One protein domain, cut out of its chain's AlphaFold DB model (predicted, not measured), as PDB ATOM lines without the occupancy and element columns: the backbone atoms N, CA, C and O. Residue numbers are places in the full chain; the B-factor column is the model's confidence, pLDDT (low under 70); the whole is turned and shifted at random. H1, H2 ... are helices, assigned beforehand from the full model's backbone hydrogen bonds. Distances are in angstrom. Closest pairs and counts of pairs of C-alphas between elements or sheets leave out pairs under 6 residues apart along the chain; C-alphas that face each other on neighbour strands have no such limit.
ATOM      1  N   GLY A   2     -22.945  32.665  39.786       55.38
ATOM      2  CA  GLY A   2     -22.764  33.762  38.838       55.38
ATOM      3  C   GLY A   2     -22.198  33.250  37.514       55.38
ATOM      4  O   GLY A   2     -22.605  33.739  36.469       55.38
ATOM      5  N   ASP A   3     -21.362  32.207  37.535       65.75
ATOM      6  CA  ASP A   3     -20.788  31.624  36.312       65.75
ATOM      7  C   ASP A   3     -21.826  30.853  35.481       65.75
ATOM      8  O   ASP A   3     -21.790  30.889  34.254       65.75
ATOM      9  N   ASP A   4     -22.821  30.229  36.119       80.12
ATOM     10  CA  ASP A   4     -23.882  29.506  35.402       80.12
ATOM     11  C   ASP A   4     -24.671  30.435  34.462       80.12
ATOM     12  O   ASP A   4     -24.999  30.065  33.333       80.12
ATOM     13  N   ASN A   5     -24.924  31.676  34.893       84.81
ATOM     14  CA  ASN A   5     -25.611  32.678  34.077       84.81
ATOM     15  C   ASN A   5     -24.764  33.115  32.877       84.81
ATOM     16  O   ASN A   5     -25.317  33.364  31.805       84.81
ATOM     17  N   TYR A   6     -23.438  33.169  33.035       86.56
ATOM     18  CA  TYR A   6     -22.510  33.453  31.943       86.56
ATOM     19  C   TYR A   6     -22.598  32.377  30.860       86.56
ATOM     20  O   TYR A   6     -22.840  32.697  29.697       86.56
ATOM     21  N   PHE A   7     -22.480  31.100  31.236       88.69
ATOM     22  CA  PHE A   7     -22.543  30.000  30.270       88.69
ATOM     23  C   PHE A   7     -23.906  29.914  29.576       88.69
ATOM     24  O   PHE A   7     -23.959  29.786  28.354       88.69
ATOM     25  N   LEU A   8     -25.005  30.077  30.321       91.19
ATOM     26  CA  LEU A   8     -26.354  30.120  29.746       91.19
ATOM     27  C   LEU A   8     -26.522  31.256  28.729       91.19
ATOM     28  O   LEU A   8     -27.169  31.075  27.694       91.19
ATOM     29  N   LEU A   9     -25.954  32.430  29.015       92.81
ATOM     30  CA  LEU A   9     -26.016  33.575  28.114       92.81
ATOM     31  C   LEU A   9     -25.198  33.328  26.841       92.81
ATOM     32  O   LEU A   9     -25.704  33.580  25.748       92.81
ATOM     33  N   ILE A  10     -23.979  32.797  26.966       93.25
ATOM     34  CA  ILE A  10     -23.130  32.451  25.817       93.25
ATOM     35  C   ILE A  10     -23.819  31.414  24.924       93.25
ATOM     36  O   ILE A  10     -23.969  31.656  23.727       93.25
ATOM     37  N   GLU A  11     -24.337  30.320  25.492       95.38
ATOM     38  CA  GLU A  11     -25.066  29.301  24.722       95.38
ATOM     39  C   GLU A  11     -26.271  29.892  23.976       95.38
ATOM     40  O   GLU A  11     -26.548  29.529  22.831       95.38
ATOM     41  N   PHE A  12     -27.001  30.816  24.607       94.94
ATOM     42  CA  PHE A  12     -28.125  31.503  23.975       94.94
ATOM     43  C   PHE A  12     -27.680  32.378  22.795       94.94
ATOM     44  O   PHE A  12     -28.301  32.324  21.729       94.94
ATOM     45  N   ILE A  13     -26.616  33.164  22.976       95.62
ATOM     46  CA  ILE A  13     -26.060  34.050  21.948       95.62
ATOM     47  C   ILE A  13     -25.580  33.233  20.748       95.62
ATOM     48  O   ILE A  13     -25.964  33.533  19.617       95.62
ATOM     49  N   GLU A  14     -24.806  32.174  20.989       95.94
ATOM     50  CA  GLU A  14     -24.250  31.313  19.942       95.94
ATOM     51  C   GLU A  14     -25.345  30.554  19.189       95.94
ATOM     52  O   GLU A  14     -25.372  30.546  17.957       95.94
ATOM     53  N   LYS A  15     -26.311  29.973  19.911       96.88
ATOM     54  CA  LYS A  15     -27.411  29.198  19.317       96.88
ATOM     55  C   LYS A  15     -28.255  30.004  18.334       96.88
ATOM     56  O   LYS A  15     -28.791  29.436  17.382       96.88
ATOM     57  N   TYR A  16     -28.426  31.300  18.586       95.44
ATOM     58  CA  TYR A  16     -29.234  32.187  17.747       95.44
ATOM     59  C   TYR A  16     -28.403  33.189  16.936       95.44
ATOM     60  O   TYR A  16     -28.996  34.014  16.244       95.44
ATOM     61  N   ASN A  17     -27.070  33.097  16.983       95.06
ATOM     62  CA  ASN A  17     -26.133  33.987  16.297       95.06
ATOM     63  C   ASN A  17     -26.462  35.480  16.511       95.06
ATOM     64  O   ASN A  17     -26.654  36.234  15.553       95.06
ATOM     65  N   LEU A  18     -26.610  35.881  17.776       95.19
ATOM     66  CA  LEU A  18     -27.011  37.239  18.162       95.19
ATOM     67  C   LEU A  18     -25.792  38.152  18.332       95.19
ATOM     68  O   LEU A  18     -24.757  37.720  18.830       95.19
ATOM     69  N   ASN A  19     -25.929  39.438  17.998       94.19
ATOM     70  CA  ASN A  19     -24.881  40.420  18.282       94.19
ATOM     71  C   ASN A  19     -25.000  40.954  19.719       94.19
ATOM     72  O   ASN A  19     -25.932  41.693  20.036       94.19
ATOM     73  N   PHE A  20     -24.042  40.612  20.578       94.25
ATOM     74  CA  PHE A  20     -23.956  41.091  21.962       94.25
ATOM     75  C   PHE A  20     -22.696  41.937  22.218       94.25
ATOM     76  O   PHE A  20     -22.310  42.127  23.364       94.25
ATOM     77  N   ASP A  21     -22.083  42.526  21.187       92.38
ATOM     78  CA  ASP A  21     -20.835  43.305  21.311       92.38
ATOM     79  C   ASP A  21     -20.955  44.506  22.269       92.38
ATOM     80  O   ASP A  21     -19.968  44.976  22.829       92.38
ATOM     81  N   LYS A  22     -22.176  45.027  22.447       88.81
ATOM     82  CA  LYS A  22     -22.488  46.149  23.350       88.81
ATOM     83  C   LYS A  22     -22.875  45.708  24.766       88.81
ATOM     84  O   LYS A  22     -23.210  46.556  25.587       88.81
ATOM     85  N   PHE A  23     -22.916  44.405  25.036       91.12
ATOM     86  CA  PHE A  23     -23.324  43.876  26.329       91.12
ATOM     87  C   PHE A  23     -22.161  43.913  27.328       91.12
ATOM     88  O   PHE A  23     -21.071  43.418  27.054       91.12
ATOM     89  N   GLU A  24     -22.408  44.464  28.517       88.62
ATOM     90  CA  GLU A  24     -21.429  44.534  29.604       88.62
ATOM     91  C   GLU A  24     -21.860  43.621  30.759       88.62
ATOM     92  O   GLU A  24     -22.742  43.976  31.542       88.62
ATOM     93  N   TYR A  25     -21.229  42.448  30.880       86.44
ATOM     94  CA  TYR A  25     -21.615  41.415  31.853       86.44
ATOM     95  C   TYR A  25     -21.682  41.944  33.293       86.44
ATOM     96  O   TYR A  25     -22.684  41.756  33.986       86.44
ATOM     97  N   ASP A  26     -20.667  42.702  33.708       84.00
ATOM     98  CA  ASP A  26     -20.528  43.196  35.080       84.00
ATOM     99  C   ASP A  26     -21.608  44.209  35.486       84.00
ATOM    100  O   ASP A  26     -21.815  44.431  36.681       84.00
ATOM    101  N   LYS A  27     -22.318  44.819  34.526       85.81
ATOM    102  CA  LYS A  27     -23.452  45.720  34.802       85.81
ATOM    103  C   LYS A  27     -24.747  44.976  35.116       85.81
ATOM    104  O   LYS A  27     -25.653  45.567  35.707       85.81
ATOM    105  N   HIS A  28     -24.830  43.712  34.710       85.62
ATOM    106  CA  HIS A  28     -26.057  42.921  34.733       85.62
ATOM    107  C   HIS A  28     -25.994  41.706  35.653       85.62
ATOM    108  O   HIS A  28     -27.040  41.197  36.048       85.62
ATOM    109  N   PHE A  29     -24.791  41.251  35.997       83.06
ATOM    110  CA  PHE A  29     -24.578  40.096  36.854       83.06
ATOM    111  C   PHE A  29     -23.516  40.384  37.919       83.06
ATOM    112  O   PHE A  29     -22.592  41.183  37.737       83.06
ATOM    113  N   GLU A  30     -23.658  39.734  39.069       73.25
ATOM    114  CA  GLU A  30     -22.609  39.689  40.082       73.25
ATOM    115  C   GLU A  30     -21.620  38.576  39.741       73.25
ATOM    116  O   GLU A  30     -22.011  37.430  39.505       73.25
ATOM    117  N   SER A  31     -20.330  38.913  39.733       69.31
ATOM    118  CA  SER A  31     -19.285  37.899  39.699       69.31
ATOM    119  C   SER A  31     -19.206  37.225  41.067       69.31
ATOM    120  O   SER A  31     -19.185  37.895  42.102       69.31
ATOM    121  N   LYS A  81     -28.451  46.469  37.207       76.81
ATOM    122  CA  LYS A  81     -29.719  46.248  36.511       76.81
ATOM    123  C   LYS A  81     -29.742  44.822  35.987       76.81
ATOM    124  O   LYS A  81     -29.028  44.531  35.035       76.81
ATOM    125  N   ASP A  82     -30.573  43.959  36.553       81.06
ATOM    126  CA  ASP A  82     -30.639  42.559  36.125       81.06
ATOM    127  C   ASP A  82     -30.981  42.421  34.633       81.06
ATOM    128  O   ASP A  82     -31.906  43.065  34.125       81.06
ATOM    129  N   LEU A  83     -30.266  41.535  33.932       88.75
ATOM    130  CA  LEU A  83     -30.674  41.079  32.605       88.75
ATOM    131  C   LEU A  83     -31.825  40.082  32.757       88.75
ATOM    132  O   LEU A  83     -31.660  38.997  33.312       88.75
ATOM    133  N   THR A  84     -33.000  40.426  32.242       89.69
ATOM    134  CA  THR A  84     -34.184  39.575  32.387       89.69
ATOM    135  C   THR A  84     -34.439  38.729  31.148       89.69
ATOM    136  O   THR A  84     -34.045  39.058  30.029       89.69
ATOM    137  N   PHE A  85     -35.228  37.668  31.315       90.25
ATOM    138  CA  PHE A  85     -35.689  36.853  30.192       90.25
ATOM    139  C   PHE A  85     -36.437  37.667  29.119       90.25
ATOM    140  O   PHE A  85     -36.347  37.370  27.930       90.25
ATOM    141  N   GLY A  86     -37.150  38.726  29.519       90.62
ATOM    142  CA  GLY A  86     -37.818  39.621  28.577       90.62
ATOM    143  C   GLY A  86     -36.838  40.380  27.679       90.62
ATOM    144  O   GLY A  86     -37.120  40.561  26.496       90.62
ATOM    145  N   ASP A  87     -35.679  40.765  28.216       91.94
ATOM    146  CA  ASP A  87     -34.607  41.412  27.451       91.94
ATOM    147  C   ASP A  87     -33.964  40.418  26.468       91.94
ATOM    148  O   ASP A  87     -33.674  40.770  25.327       91.94
ATOM    149  N   LEU A  88     -33.842  39.137  26.844       93.56
ATOM    150  CA  LEU A  88     -33.366  38.079  25.942       93.56
ATOM    151  C   LEU A  88     -34.325  37.826  24.772       93.56
ATOM    152  O   LEU A  88     -33.886  37.727  23.625       93.56
ATOM    153  N   ILE A  89     -35.638  37.753  25.029       93.06
ATOM    154  CA  ILE A  89     -36.649  37.626  23.962       93.06
ATOM    155  C   ILE A  89     -36.531  38.802  22.996       93.06
ATOM    156  O   ILE A  89     -36.539  38.618  21.779       93.06
ATOM    157  N   LEU A  90     -36.420  40.010  23.539       92.81
ATOM    158  CA  LEU A  90     -36.330  41.222  22.745       92.81
ATOM    159  C   LEU A  90     -35.055  41.262  21.904       92.81
ATOM    160  O   LEU A  90     -35.118  41.564  20.713       92.81
ATOM    161  N   SER A  91     -33.935  40.867  22.505       93.06
ATOM    162  CA  SER A  91     -32.650  40.756  21.822       93.06
ATOM    163  C   SER A  91     -32.718  39.743  20.677       93.06
ATOM    164  O   SER A  91     -32.243  40.001  19.575       93.06
ATOM    165  N   LYS A  92     -33.420  38.621  20.880       93.50
ATOM    166  CA  LYS A  92     -33.676  37.638  19.820       93.50
ATOM    167  C   LYS A  92     -34.537  38.198  18.686       93.50
ATOM    168  O   LYS A  92     -34.260  37.921  17.526       93.50
ATOM    169  N   LEU A  93     -35.576  38.975  18.998       92.38
ATOM    170  CA  LEU A  93     -36.427  39.606  17.980       92.38
ATOM    171  C   LEU A  93     -35.667  40.655  17.156       92.38
ATOM    172  O   LEU A  93     -35.980  40.860  15.984       92.38
ATOM    173  N   LYS A  94     -34.692  41.329  17.772       91.25
ATOM    174  CA  LYS A  94     -33.870  42.372  17.149       91.25
ATOM    175  C   LYS A  94     -32.585  41.858  16.506       91.25
ATOM    176  O   LYS A  94     -32.001  42.598  15.724       91.25
ATOM    177  N   TRP A  95     -32.190  40.618  16.793       93.75
ATOM    178  CA  TRP A  95     -30.897  40.023  16.427       93.75
ATOM    179  C   TRP A  95     -29.669  40.687  17.079       93.75
ATOM    180  O   TRP A  95     -28.534  40.344  16.752       93.75
ATOM    181  N   GLU A  96     -29.873  41.591  18.036       93.88
ATOM    182  CA  GLU A  96     -28.823  42.288  18.785       93.88
ATOM    183  C   GLU A  96     -29.253  42.518  20.240       93.88
ATOM    184  O   GLU A  96     -30.451  42.534  20.529       93.88
ATOM    185  N   PHE A  97     -28.297  42.703  21.154       93.25
ATOM    186  CA  PHE A  97     -28.570  43.018  22.557       93.25
ATOM    187  C   PHE A  97     -29.469  44.253  22.678       93.25
ATOM    188  O   PHE A  97     -29.127  45.334  22.196       93.25
ATOM    189  N   CYS A  98     -30.611  44.096  23.353       90.56
ATOM    190  CA  CYS A  98     -31.473  45.218  23.685       90.56
ATOM    191  C   CYS A  98     -32.249  45.021  24.988       90.56
ATOM    192  O   CYS A  98     -32.935  44.014  25.184       90.56
ATOM    193  N   LEU A  99     -32.212  46.044  25.842       90.00
ATOM    194  CA  LEU A  99     -33.011  46.111  27.060       90.00
ATOM    195  C   LEU A  99     -34.436  46.583  26.752       90.00
ATOM    196  O   LEU A  99     -34.657  47.452  25.905       90.00
ATOM    197  N   ARG A 100     -35.420  46.062  27.489       86.25
ATOM    198  CA  ARG A 100     -36.840  46.435  27.343       86.25
ATOM    199  C   ARG A 100     -37.104  47.923  27.529       86.25
ATOM    200  O   ARG A 100     -37.960  48.472  26.844       86.25
ATOM    201  N   ASP A 101     -36.357  48.571  28.415       82.44
ATOM    202  CA  ASP A 101     -36.526  50.004  28.679       82.44
ATOM    203  C   ASP A 101     -36.028  50.877  27.513       82.44
ATOM    204  O   ASP A 101     -36.445  52.026  27.375       82.44
ATOM    205  N   GLU A 102     -35.164  50.328  26.657       81.81
ATOM    206  CA  GLU A 102     -34.535  51.029  25.534       81.81
ATOM    207  C   GLU A 102     -35.196  50.667  24.195       81.81
ATOM    208  O   GLU A 102     -35.310  51.507  23.299       81.81
ATOM    209  N   CYS A 103     -35.710  49.441  24.066       77.94
ATOM    210  CA  CYS A 103     -36.369  48.967  22.856       77.94
ATOM    211  C   CYS A 103     -37.896  49.008  22.962       77.94
ATOM    212  O   CYS A 103     -38.537  48.171  23.596       77.94
ATOM    213  N   ARG A 104     -38.514  49.913  22.197       72.12
ATOM    214  CA  ARG A 104     -39.960  49.882  21.944       72.12
ATOM    215  C   ARG A 104     -40.272  48.893  20.824       72.12
ATOM    216  O   ARG A 104     -39.890  49.110  19.674       72.12
ATOM    217  N   VAL A 105     -41.001  47.825  21.140       66.56
ATOM    218  CA  VAL A 105     -41.579  46.932  20.125       66.56
ATOM    219  C   VAL A 105     -42.937  47.480  19.723       66.56
ATOM    220  O   VAL A 105     -43.848  47.550  20.543       66.56
ATOM    221  N   GLN A 106     -43.087  47.862  18.458       65.50
ATOM    222  CA  GLN A 106     -44.409  48.059  17.876       65.50
ATOM    223  C   GLN A 106     -44.858  46.718  17.304       65.50
ATOM    224  O   GLN A 106     -44.268  46.219  16.347       65.50
ATOM    225  N   LEU A 107     -45.870  46.113  17.920       59.16
ATOM    226  CA  LEU A 107     -46.542  44.961  17.330       59.16
ATOM    227  C   LEU A 107     -47.330  45.468  16.119       59.16
ATOM    228  O   LEU A 107     -48.143  46.384  16.252       59.16
ATOM    229  N   ALA A 108     -47.038  44.913  14.941       62.69
ATOM    230  CA  ALA A 108     -47.814  45.186  13.741       62.69
ATOM    231  C   ALA A 108     -49.277  44.797  14.007       62.69
ATOM    232  O   ALA A 108     -49.543  43.727  14.558       62.69
ATOM    233  N   LYS A 109     -50.184  45.720  13.695       44.12
ATOM    234  CA  LYS A 109     -51.616  45.619  13.978       44.12
ATOM    235  C   LYS A 109     -52.344  44.860  12.879       44.12
ATOM    236  O   LYS A 109     -51.972  45.070  11.703       44.12
TER     237      LYS A 109
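Overview. This is residues 2 to 31 and 81 to 109 of the 109 residues of an uncharacterized protein of Formosa sp. Hel1_33_131 (UniProt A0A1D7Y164). Two helices, H1 and H3, run the same way in a loose pair, side by side at a shallow tilt and nearest to each other toward their last residues, while the single short turn H2 lies near the first residues of H1. Between H1 and H2 the chain folds back; after H3 it folds back again, and its last residues then reach out to Lys 109 at one end of the longest axis. The printed part has 59 residues with three named helices, in the order H1, H2, H3, and no named strand. The class is all helix, though under half of the residues, 28 of 59, are in named elements. The whole is compact, with a radius of gyration of the C-alphas of 11.8 A, yet elongated in outline, spanning 41 by 24 by 18 A.

Arrangement. H1, residues 3 to 16, touches no helix. A short link of 8 residues joins it to H2, residues 25 to 28. H1 and H2 are only just apart, their closest C-alphas being 8.0 A from each other. H3, residues 85 to 94, is close to H1 but not clearly touching it, with 1 pair of C-alphas within 8 A. The closest C-alphas of the two are those of Tyr 16 and Lys 92, 7.3 A apart. H1 and H3 run the same way at a shallow tilt of 26 degrees, and their centres are 13.3 A apart. H2 and H3 are apart. In H1 and H3 every O i to N i+4 pair is within hydrogen-bond range. H2 is too short for such a pair, and its 1 pair of O i and N i+3 is within range.

Along the chain. H1 begins at Asp 3, with its C-alpha at (-20.788, 31.624, 36.312), and ends at Tyr 16, 20.4 A from first to last C-alpha. H2 goes from Tyr 25 to His 28. H3 begins at Phe 85 and ends at Lys 94, with that C-alpha at (-33.870, 42.372, 17.149); it measures 14.3 A from first to last C-alpha. Residues 95 to 109 hold no named element, and C-alpha 109 is at (-51.616, 45.619, 13.978).

Size, cuts and confidence. The two C-alphas farthest apart are those of Ser 31 and Lys 109, at 42.0 A. Residues 32 to 80 are not printed, and C-alphas 31 and 81 are 13.7 A apart across this cut. The link from H2 to H3 runs across the cut, and no link printed whole is long. The C-alphas of residues 95 to 109 lie 5 to 25 A from the mean of the C-alphas. The mean pLDDT of the printed part is 85.4. The model's confidence is low, under 70, at residues 2 to 3, residue 31 and residues 105 to 109.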